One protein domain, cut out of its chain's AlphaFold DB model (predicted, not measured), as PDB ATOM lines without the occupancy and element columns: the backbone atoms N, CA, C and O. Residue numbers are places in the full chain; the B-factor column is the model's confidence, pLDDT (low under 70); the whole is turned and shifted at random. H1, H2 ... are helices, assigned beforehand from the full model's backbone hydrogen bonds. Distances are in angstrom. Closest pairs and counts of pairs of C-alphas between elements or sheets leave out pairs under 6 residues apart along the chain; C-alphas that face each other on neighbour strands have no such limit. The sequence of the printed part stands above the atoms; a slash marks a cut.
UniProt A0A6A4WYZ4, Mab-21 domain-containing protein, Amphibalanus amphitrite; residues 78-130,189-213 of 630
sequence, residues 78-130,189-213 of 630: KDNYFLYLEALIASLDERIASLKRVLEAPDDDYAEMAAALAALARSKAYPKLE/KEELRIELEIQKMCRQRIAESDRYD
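This is residues 78 to 130 and 189 to 213 of the 630 residues of the protein "Mab-21 domain-containing protein" of Amphibalanus amphitrite (UniProt A0A6A4WYZ4). A long helix, H1, runs between two shorter helices, H2 and H3, which lie along it in the opposite direction at shallow tilts and stay apart from each other. H2 folds back along residues 91 to 102 of H1 after a tight turn, a helical hairpin, and residues 106 to 111 stick out at that end. The printed part has 78 residues with three named helices in the order H1, H2, H3 and no named strand, and its class is all helix. The whole is a loose rod, with a radius of gyration of the C-alphas of 14.4 A and spans of 49 by 20 by 18 A.

H1, residues 78 to 104, touches H2, residues 110 to 124, with its residues 91 to 102 alone. Their closest C-alphas are those of Ser 98 and Leu 120, 5.0 A apart. This hairpin has a shallow tilt of 24 degrees, opposite ways. H1 also touches H3, residues 189 to 209, where the closest C-alphas, those of Ile 96 and Leu 196, are 6.1 A apart. H1 and H3 run opposite ways at a shallow tilt of 22 degrees. H2 and H3 are apart. In H1, H2 and H3, every O i to N i+4 pair is within hydrogen-bond range.

H1 begins at C-alpha 78 (119.064, 66.004, 273.373) and is 38.7 A long from first to last C-alpha. H2 measures 20.7 A. H3 measures 29.9 A and ends at C-alpha 209 (126.951, 57.400, 283.542).

The two C-alphas farthest apart, those of Asp 108 and Asp 213, are 49.0 A apart. Residues 131 to 188 are not printed, and C-alphas 130 and 189 are 27.9 A apart across the cut. The link from H1 to H2 is tight; that from H2 to H3 is across the cut. The mean pLDDT of the printed part is 81.5, with residues 78 to 81, 126 to 130 and 209 to 213 under 70.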
ATOM      1  N   LYS A  78     118.901  67.349 272.789       57.84
ATOM      2  CA  LYS A  78     119.064  66.004 273.373       57.84
ATOM      3  C   LYS A  78     119.814  65.085 272.419       57.84
ATOM      4  O   LYS A  78     120.742  64.397 272.842       57.84
ATOM      5  N   ASP A  79     119.460  65.129 271.140       68.75
ATOM      6  CA  ASP A  79     120.148  64.362 270.110       68.75
ATOM      7  C   ASP A  79     121.627  64.754 269.999       68.75
ATOM      8  O   ASP A  79     122.474  63.874 269.862       68.75
ATOM      9  N   ASN A  80     121.980  66.033 270.157       65.81
ATOM     10  CA  ASN A  80     123.376  66.483 270.129       65.81
ATOM     11  C   ASN A  80     124.208  65.942 271.302       65.81
ATOM     12  O   ASN A  80     125.346  65.511 271.094       65.81
ATOM     13  N   TYR A  81     123.660  65.914 272.521       65.75
ATOM     14  CA  TYR A  81     124.351  65.326 273.674       65.75
ATOM     15  C   TYR A  81     124.552  63.812 273.507       65.75
ATOM     16  O   TYR A  81     125.650  63.307 273.754       65.75
ATOM     17  N   PHE A  82     123.528  63.094 273.033       73.81
ATOM     18  CA  PHE A  82     123.649  61.663 272.742       73.81
ATOM     19  C   PHE A  82     124.668  61.394 271.633       73.81
ATOM     20  O   PHE A  82     125.507  60.514 271.793       73.81
ATOM     21  N   LEU A  83     124.672  62.186 270.556       73.56
ATOM     22  CA  LEU A  83     125.661  62.077 269.479       73.56
ATOM     23  C   LEU A  83     127.086  62.354 269.974       73.56
ATOM     24  O   LEU A  83     128.023  61.669 269.565       73.56
ATOM     25  N   TYR A  84     127.264  63.321 270.877       71.94
ATOM     26  CA  TYR A  84     128.553  63.583 271.517       71.94
ATOM     27  C   TYR A  84     129.008  62.398 272.379       71.94
ATOM     28  O   TYR A  84     130.163  61.977 272.289       71.94
ATOM     29  N   LEU A  85     128.110  61.830 273.187       74.75
ATOM     30  CA  LEU A  85     128.412  60.667 274.020       74.75
ATOM     31  C   LEU A  85     128.741  59.439 273.159       74.75
ATOM     32  O   LEU A  85     129.722  58.749 273.430       74.75
ATOM     33  N   GLU A  86     127.981  59.206 272.087       81.06
ATOM     34  CA  GLU A  86     128.236  58.157 271.097       81.06
ATOM     35  C   GLU A  86     129.599  58.347 270.419       81.06
ATOM     36  O   GLU A  86     130.371  57.392 270.328       81.06
ATOM     37  N   ALA A  87     129.947  59.570 270.005       77.12
ATOM     38  CA  ALA A  87     131.248  59.878 269.409       77.12
ATOM     39  C   ALA A  87     132.404  59.653 270.398       77.12
ATOM     40  O   ALA A  87     133.451  59.116 270.034       77.12
ATOM     41  N   LEU A  88     132.205  60.016 271.666       78.38
ATOM     42  CA  LEU A  88     133.177  59.812 272.735       78.38
ATOM     43  C   LEU A  88     133.381  58.318 273.038       78.38
ATOM     44  O   LEU A  88     134.517  57.858 273.151       78.38
ATOM     45  N   ILE A  89     132.293  57.548 273.119       84.94
ATOM     46  CA  ILE A  89     132.331  56.090 273.280       84.94
ATOM     47  C   ILE A  89     133.021  55.442 272.073       84.94
ATOM     48  O   ILE A  89     133.888  54.592 272.264       84.94
ATOM     49  N   ALA A  90     132.704  55.874 270.850       83.88
ATOM     50  CA  ALA A  90     133.326  55.369 269.629       83.88
ATOM     51  C   ALA A  90     134.836  55.657 269.586       83.88
ATOM     52  O   ALA A  90     135.623  54.771 269.253       83.88
ATOM     53  N   SER A  91     135.257  56.861 269.989       85.50
ATOM     54  CA  SER A  91     136.674  57.230 270.095       85.50
ATOM     55  C   SER A  91     137.416  56.370 271.129       85.50
ATOM     56  O   SER A  91     138.511  55.864 270.862       85.50
ATOM     57  N   LEU A  92     136.802  56.135 272.294       85.62
ATOM     58  CA  LEU A  92     137.348  55.234 273.313       85.62
ATOM     59  C   LEU A  92     137.438  53.793 272.807       85.62
ATOM     60  O   LEU A  92     138.444  53.126 273.048       85.62
ATOM     61  N   ASP A  93     136.431  53.320 272.076       89.62
ATOM     62  CA  ASP A  93     136.423  51.987 271.475       89.62
ATOM     63  C   ASP A  93     137.525  51.817 270.425       89.62
ATOM     64  O   ASP A  93     138.222  50.796 270.429       89.62
ATOM     65  N   GLU A  94     137.766  52.831 269.590       89.94
ATOM     66  CA  GLU A  94     138.876  52.842 268.631       89.94
ATOM     67  C   GLU A  94     140.240  52.784 269.342       89.94
ATOM     68  O   GLU A  94     141.130  52.019 268.944       89.94
ATOM     69  N   ARG A  95     140.407  53.540 270.435       89.44
ATOM     70  CA  ARG A  95     141.640  53.540 271.236       89.44
ATOM     71  C   ARG A  95     141.862  52.208 271.951       89.44
ATOM     72  O   ARG A  95     142.972  51.675 271.910       89.44
ATOM     73  N   ILE A  96     140.820  51.631 272.553       91.56
ATOM     74  CA  ILE A  96     140.859  50.303 273.185       91.56
ATOM     75  C   ILE A  96     141.231  49.232 272.153       91.56
ATOM     76  O   ILE A  96     142.076  48.380 272.434       91.56
ATOM     77  N   ALA A  97     140.636  49.270 270.958       93.56
ATOM     78  CA  ALA A  97     140.948  48.333 269.882       93.56
ATOM     79  C   ALA A  97     142.400  48.476 269.395       93.56
ATOM     80  O   ALA A  97     143.085  47.473 269.193       93.56
ATOM     81  N   SER A  98     142.890  49.710 269.261       91.94
ATOM     82  CA  SER A  98     144.269  49.987 268.845       91.94
ATOM     83  C   SER A  98     145.294  49.519 269.883       91.94
ATOM     84  O   SER A  98     146.274  48.875 269.518       91.94
ATOM     85  N   LEU A  99     145.044  49.757 271.176       91.50
ATOM     86  CA  LEU A  99     145.884  49.259 272.274       91.50
ATOM     87  C   LEU A  99     145.937  47.728 272.308       91.50
ATOM     88  O   LEU A  99     147.020  47.159 272.420       91.50
ATOM     89  N   LYS A 100     144.788  47.055 272.158       95.69
ATOM     90  CA  LYS A 100     144.738  45.585 272.072       95.69
ATOM     91  C   LYS A 100     145.569  45.057 270.907       95.69
ATOM     92  O   LYS A 100     146.352  44.138 271.106       95.69
ATOM     93  N   ARG A 101     145.467  45.683 269.729       95.44
ATOM     94  CA  ARG A 101     146.247  45.284 268.549       95.44
ATOM     95  C   ARG A 101     147.758  45.388 268.790       95.44
ATOM     96  O   ARG A 101     148.478  44.485 268.392       95.44
ATOM     97  N   VAL A 102     148.243  46.441 269.457       95.31
ATOM     98  CA  VAL A 102     149.680  46.571 269.790       95.31
ATOM     99  C   VAL A 102     150.124  45.493 270.784       95.31
ATOM    100  O   VAL A 102     151.210  44.936 270.657       95.31
ATOM    101  N   LEU A 103     149.283  45.178 271.771       95.88
ATOM    102  CA  LEU A 103     149.589  44.160 272.780       95.88
ATOM    103  C   LEU A 103     149.591  42.732 272.219       95.88
ATOM    104  O   LEU A 103     150.344  41.893 272.713       95.88
ATOM    105  N   GLU A 104     148.753  42.464 271.217       95.94
ATOM    106  CA  GLU A 104     148.613  41.158 270.562       95.94
ATOM    107  C   GLU A 104     149.599  40.951 269.399       95.94
ATOM    108  O   GLU A 104     149.840  39.804 269.023       95.94
ATOM    109  N   ALA A 105     150.197  42.022 268.861       95.06
ATOM    110  CA  ALA A 105     151.169  41.938 267.773       95.06
ATOM    111  C   ALA A 105     152.402  41.095 268.183       95.06
ATOM    112  O   ALA A 105     152.995  41.351 269.248       95.06
ATOM    113  N   PRO A 106     152.809  40.103 267.360       94.94
ATOM    114  CA  PRO A 106     154.011  39.313 267.597       94.94
ATOM    115  C   PRO A 106     155.250  40.208 267.650       94.94
ATOM    116  O   PRO A 106     155.410  41.096 266.817       94.94
ATOM    117  N   ASP A 107     156.157  39.943 268.591       92.31
ATOM    118  CA  ASP A 107     157.409  40.708 268.702       92.31
ATOM    119  C   ASP A 107     158.312  40.535 267.467       92.31
ATOM    120  O   ASP A 107     159.096  41.423 267.139       92.31
ATOM    121  N   ASP A 108     158.144  39.424 266.744       93.25
ATOM    122  CA  ASP A 108     158.925  39.087 265.552       93.25
ATOM    123  C   ASP A 108     158.326  39.650 264.241       93.25
ATOM    124  O   ASP A 108     158.961  39.557 263.188       93.25
ATOM    125  N   ASP A 109     157.117  40.237 264.273       94.94
ATOM    126  CA  ASP A 109     156.463  40.848 263.104       94.94
ATOM    127  C   ASP A 109     156.484  42.383 263.196       94.94
ATOM    128  O   ASP A 109     155.529  43.053 263.600       94.94
ATOM    129  N   TYR A 110     157.616  42.956 262.784       91.19
ATOM    130  CA  TYR A 110     157.828  44.404 262.784       91.19
ATOM    131  C   TYR A 110     156.805  45.174 261.936       91.19
ATOM    132  O   TYR A 110     156.504  46.326 262.250       91.19
ATOM    133  N   ALA A 111     156.273  44.571 260.868       91.69
ATOM    134  CA  ALA A 111     155.302  45.233 260.003       91.69
ATOM    135  C   ALA A 111     153.942  45.348 260.704       91.69
ATOM    136  O   ALA A 111     153.325  46.418 260.677       91.69
ATOM    137  N   GLU A 112     153.503  44.280 261.373       92.06
ATOM    138  CA  GLU A 112     152.277  44.288 262.173       92.06
ATOM    139  C   GLU A 112     152.393  45.232 263.378       92.06
ATOM    140  O   GLU A 112     151.506  46.065 263.591       92.06
ATOM    141  N   MET A 113     153.513  45.186 264.109       93.62
ATOM    142  CA  MET A 113     153.780  46.088 265.234       93.62
ATOM    143  C   MET A 113     153.768  47.561 264.797       93.62
ATOM    144  O   MET A 113     153.102  48.394 265.417       93.62
ATOM    145  N   ALA A 114     154.436  47.899 263.687       91.19
ATOM    146  CA  ALA A 114     154.447  49.260 263.150       91.19
ATOM    147  C   ALA A 114     153.043  49.732 262.732       91.19
ATOM    148  O   ALA A 114     152.655  50.867 263.019       91.19
ATOM    149  N   ALA A 115     152.245  48.865 262.100       92.75
ATOM    150  CA  ALA A 115     150.866  49.180 261.729       92.75
ATOM    151  C   ALA A 115     149.968  49.399 262.960       92.75
ATOM    152  O   ALA A 115     149.142  50.320 262.971       92.75
ATOM    153  N   ALA A 116     150.144  48.585 264.004       92.25
ATOM    154  CA  ALA A 116     149.429  48.707 265.268       92.25
ATOM    155  C   ALA A 116     149.783  50.012 266.000       92.25
ATOM    156  O   ALA A 116     148.885  50.741 266.427       92.25
ATOM    157  N   LEU A 117     151.071  50.362 266.069       90.62
ATOM    158  CA  LEU A 117     151.539  51.621 266.653       90.62
ATOM    159  C   LEU A 117     151.034  52.836 265.871       90.62
ATOM    160  O   LEU A 117     150.600  53.814 266.478       90.62
ATOM    161  N   ALA A 118     151.006  52.766 264.538       91.06
ATOM    162  CA  ALA A 118     150.437  53.826 263.713       91.06
ATOM    163  C   ALA A 118     148.928  54.005 263.960       91.06
ATOM    164  O   ALA A 118     148.438  55.133 263.991       91.06
ATOM    165  N   ALA A 119     148.178  52.913 264.164       90.19
ATOM    166  CA  ALA A 119     146.766  52.983 264.548       90.19
ATOM    167  C   ALA A 119     146.583  53.607 265.938       90.19
ATOM    168  O   ALA A 119     145.766  54.513 266.102       90.19
ATOM    169  N   LEU A 120     147.403  53.202 266.911       91.94
ATOM    170  CA  LEU A 120     147.398  53.793 268.246       91.94
ATOM    171  C   LEU A 120     147.719  55.293 268.202       91.94
ATOM    172  O   LEU A 120     147.016  56.081 268.831       91.94
ATOM    173  N   ALA A 121     148.725  55.702 267.428       90.62
ATOM    174  CA  ALA A 121     149.085  57.105 267.245       90.62
ATOM    175  C   ALA A 121     147.928  57.920 266.648       90.62
ATOM    176  O   ALA A 121     147.614  58.987 267.169       90.62
ATOM    177  N   ARG A 122     147.230  57.392 265.630       87.44
ATOM    178  CA  ARG A 122     146.022  58.028 265.073       87.44
ATOM    179  C   ARG A 122     144.912  58.166 266.114       87.44
ATOM    180  O   ARG A 122     144.360  59.250 266.254       87.44
ATOM    181  N   SER A 123     144.656  57.125 266.910       85.81
ATOM    182  CA  SER A 123     143.646  57.182 267.981       85.81
ATOM    183  C   SER A 123     143.998  58.172 269.106       85.81
ATOM    184  O   SER A 123     143.112  58.684 269.785       85.81
ATOM    185  N   LYS A 124     145.289  58.475 269.306       82.94
ATOM    186  CA  LYS A 124     145.763  59.504 270.249       82.94
ATOM    187  C   LYS A 124     145.742  60.917 269.658       82.94
ATOM    188  O   LYS A 124     145.741  61.872 270.426       82.94
ATOM    189  N   ALA A 125     145.761  61.037 268.331       72.06
ATOM    190  CA  ALA A 125     145.777  62.305 267.606       72.06
ATOM    191  C   ALA A 125     144.385  62.939 267.455       72.06
ATOM    192  O   ALA A 125     144.291  64.059 266.954       72.06
ATOM    193  N   TYR A 126     143.316  62.271 267.906       57.59
ATOM    194  CA  TYR A 126     142.050  62.965 268.123       57.59
ATOM    195  C   TYR A 126     142.288  64.108 269.119       57.59
ATOM    196  O   TYR A 126     142.932  63.871 270.149       57.59
ATOM    197  N   PRO A 127     141.822  65.337 268.827       46.72
ATOM    198  CA  PRO A 127     142.134  66.483 269.666       46.72
ATOM    199  C   PRO A 127     141.693  66.190 271.095       46.72
ATOM    200  O   PRO A 127     140.610  65.632 271.313       46.72
ATOM    201  N   LYS A 128     142.527  66.546 272.077       48.34
ATOM    202  CA  LYS A 128     142.114  66.457 273.481       48.34
ATOM    203  C   LYS A 128     140.823  67.262 273.606       48.34
ATOM    204  O   LYS A 128     140.748  68.371 273.101       48.34
ATOM    205  N   LEU A 129     139.800  66.729 274.265       41.94
ATOM    206  CA  LEU A 129     138.492  67.397 274.377       41.94
ATOM    207  C   LEU A 129     138.554  68.798 275.007       41.94
ATOM    208  O   LEU A 129     137.665  69.606 274.787       41.94
ATOM    209  N   GLU A 130     139.626  69.119 275.732       38.25
ATOM    210  CA  GLU A 130     139.911  70.475 276.221       38.25
ATOM    211  C   GLU A 130     140.187  71.492 275.085       38.25
ATOM    212  O   GLU A 130     140.049  72.699 275.295       38.25
ATOM    213  N   LYS A 189     155.284  47.054 276.801       92.25
ATOM    214  CA  LYS A 189     153.967  46.406 276.747       92.25
ATOM    215  C   LYS A 189     153.236  46.475 278.093       92.25
ATOM    216  O   LYS A 189     152.012  46.370 278.093       92.25
ATOM    217  N   GLU A 190     153.926  46.651 279.220       92.62
ATOM    218  CA  GLU A 190     153.273  46.784 280.524       92.62
ATOM    219  C   GLU A 190     152.596  48.151 280.679       92.62
ATOM    220  O   GLU A 190     151.429  48.213 281.071       92.62
ATOM    221  N   GLU A 191     153.257  49.233 280.263       85.06
ATOM    222  CA  GLU A 191     152.658  50.575 280.243       85.06
ATOM    223  C   GLU A 191     151.384  50.602 279.379       85.06
ATOM    224  O   GLU A 191     150.347  51.142 279.777       85.06
ATOM    225  N   LEU A 192     151.410  49.925 278.225       90.62
ATOM    226  CA  LEU A 192     150.244  49.810 277.345       90.62
ATOM    227  C   LEU A 192     149.098  48.975 277.942       90.62
ATOM    228  O   LEU A 192     147.935  49.257 277.646       90.62
ATOM    229  N   ARG A 193     149.383  47.969 278.785       92.31
ATOM    230  CA  ARG A 193     148.344  47.214 279.518       92.31
ATOM    231  C   ARG A 193     147.661  48.079 280.571       92.31
ATOM    232  O   ARG A 193     146.438  48.024 280.685       92.31
ATOM    233  N   ILE A 194     148.430  48.887 281.303       82.56
ATOM    234  CA  ILE A 194     147.895  49.833 282.293       82.56
ATOM    235  C   ILE A 194     146.980  50.844 281.597       82.56
ATOM    236  O   ILE A 194     145.838  51.042 282.014       82.56
ATOM    237  N   GLU A 195     147.447  51.426 280.493       87.25
ATOM    238  CA  GLU A 195     146.658  52.351 279.683       87.25
ATOM    239  C   GLU A 195     145.370  51.693 279.159       87.25
ATOM    240  O   GLU A 195     144.299  52.295 279.232       87.25
ATOM    241  N   LEU A 196     145.430  50.441 278.686       91.88
ATOM    242  CA  LEU A 196     144.248  49.698 278.242       91.88
ATOM    243  C   LEU A 196     143.200  49.552 279.358       91.88
ATOM    244  O   LEU A 196     142.015  49.771 279.091       91.88
ATOM    245  N   GLU A 197     143.604  49.231 280.592       87.75
ATOM    246  CA  GLU A 197     142.647  49.139 281.705       87.75
ATOM    247  C   GLU A 197     142.074  50.491 282.109       87.75
ATOM    248  O   GLU A 197     140.878  50.571 282.392       87.75
ATOM    249  N   ILE A 198     142.861  51.566 282.048       77.31
ATOM    250  CA  ILE A 198     142.346  52.925 282.251       77.31
ATOM    251  C   ILE A 198     141.258  53.236 281.216       77.31
ATOM    252  O   ILE A 198     140.164  53.664 281.590       77.31
ATOM    253  N   GLN A 199     141.506  52.962 279.932       82.62
ATOM    254  CA  GLN A 199     140.531  53.220 278.870       82.62
ATOM    255  C   GLN A 199     139.252  52.382 279.036       82.62
ATOM    256  O   GLN A 199     138.148  52.908 278.873       82.62
ATOM    257  N   LYS A 200     139.364  51.104 279.432       85.94
ATOM    258  CA  LYS A 200     138.190  50.264 279.733       85.94
ATOM    259  C   LYS A 200     137.384  50.793 280.918       85.94
ATOM    260  O   LYS A 200     136.160  50.848 280.820       85.94
ATOM    261  N   MET A 201     138.045  51.208 282.002       76.25
ATOM    262  CA  MET A 201     137.372  51.817 283.155       76.25
ATOM    263  C   MET A 201     136.666  53.119 282.768       76.25
ATOM    264  O   MET A 201     135.531  53.338 283.182       76.25
ATOM    265  N   CYS A 202     137.297  53.968 281.951       74.94
ATOM    266  CA  CYS A 202     136.673  55.185 281.432       74.94
ATOM    267  C   CYS A 202     135.416  54.865 280.620       74.94
ATOM    268  O   CYS A 202     134.354  55.409 280.915       74.94
ATOM    269  N   ARG A 203     135.506  53.938 279.658       83.75
ATOM    270  CA  ARG A 203     134.360  53.494 278.854       83.75
ATOM    271  C   ARG A 203     133.227  52.956 279.724       83.75
ATOM    272  O   ARG A 203     132.077  53.336 279.530       83.75
ATOM    273  N   GLN A 204     133.548  52.087 280.682       83.62
ATOM    274  CA  GLN A 204     132.565  51.521 281.600       83.62
ATOM    275  C   GLN A 204     131.884  52.619 282.420       83.62
ATOM    276  O   GLN A 204     130.663  52.647 282.472       83.62
ATOM    277  N   ARG A 205     132.646  53.571 282.971       75.94
ATOM    278  CA  ARG A 205     132.085  54.713 283.706       75.94
ATOM    279  C   ARG A 205     131.186  55.588 282.847       75.94
ATOM    280  O   ARG A 205     130.198  56.090 283.356       75.94
ATOM    281  N   ILE A 206     131.511  55.787 281.572       75.38
ATOM    282  CA  ILE A 206     130.677  56.568 280.650       75.38
ATOM    283  C   ILE A 206     129.373  55.823 280.342       75.38
ATOM    284  O   ILE A 206     128.304  56.416 280.429       75.38
ATOM    285  N   ALA A 207     129.444  54.514 280.091       78.50
ATOM    286  CA  ALA A 207     128.264  53.674 279.880       78.50
ATOM    287  C   ALA A 207     127.398  53.521 281.148       78.50
ATOM    288  O   ALA A 207     126.179  53.409 281.068       78.50
ATOM    289  N   GLU A 208     128.011  53.522 282.332       72.75
ATOM    290  CA  GLU A 208     127.306  53.563 283.617       72.75
ATOM    291  C   GLU A 208     126.746  54.958 283.910       72.75
ATOM    292  O   GLU A 208     125.672  55.072 284.498       72.75
ATOM    293  N   SER A 209     127.428  56.017 283.462       64.75
ATOM    294  CA  SER A 209     126.951  57.400 283.542       64.75
ATOM    295  C   SER A 209     125.687  57.614 282.715       64.75
ATOM    296  O   SER A 209     124.869  58.437 283.103       64.75
ATOM    297  N   ASP A 210     125.490  56.835 281.651       59.00
ATOM    298  CA  ASP A 210     124.266  56.817 280.836       59.00
ATOM    299  C   ASP A 210     123.028  56.324 281.627       59.00
ATOM    300  O   ASP A 210     121.889  56.502 281.208       59.00
ATOM    301  N   ARG A 211     123.222  55.736 282.824       59.50
ATOM    302  CA  ARG A 211     122.131  55.446 283.780       59.50
ATOM    303  C   ARG A 211     121.846  56.564 284.770       59.50
ATOM    304  O   ARG A 211     120.826  56.498 285.458       59.50
ATOM    305  N   TYR A 212     122.737  57.539 284.909       61.44
ATOM    306  CA  TYR A 212     122.449  58.691 285.746       61.44
ATOM    307  C   TYR A 212     121.599  59.627 284.914       61.44
ATOM    308  O   TYR A 212     122.108  60.272 284.006       61.44
ATOM    309  N   ASP A 213     120.305  59.657 285.238       69.44
ATOM    310  CA  ASP A 213     119.349  60.645 284.752       69.44
ATOM    311  C   ASP A 213     119.990  62.027 284.920       69.44
ATOM    312  O   ASP A 213     120.110  62.558 286.029       69.44
TER     313      ASP A 213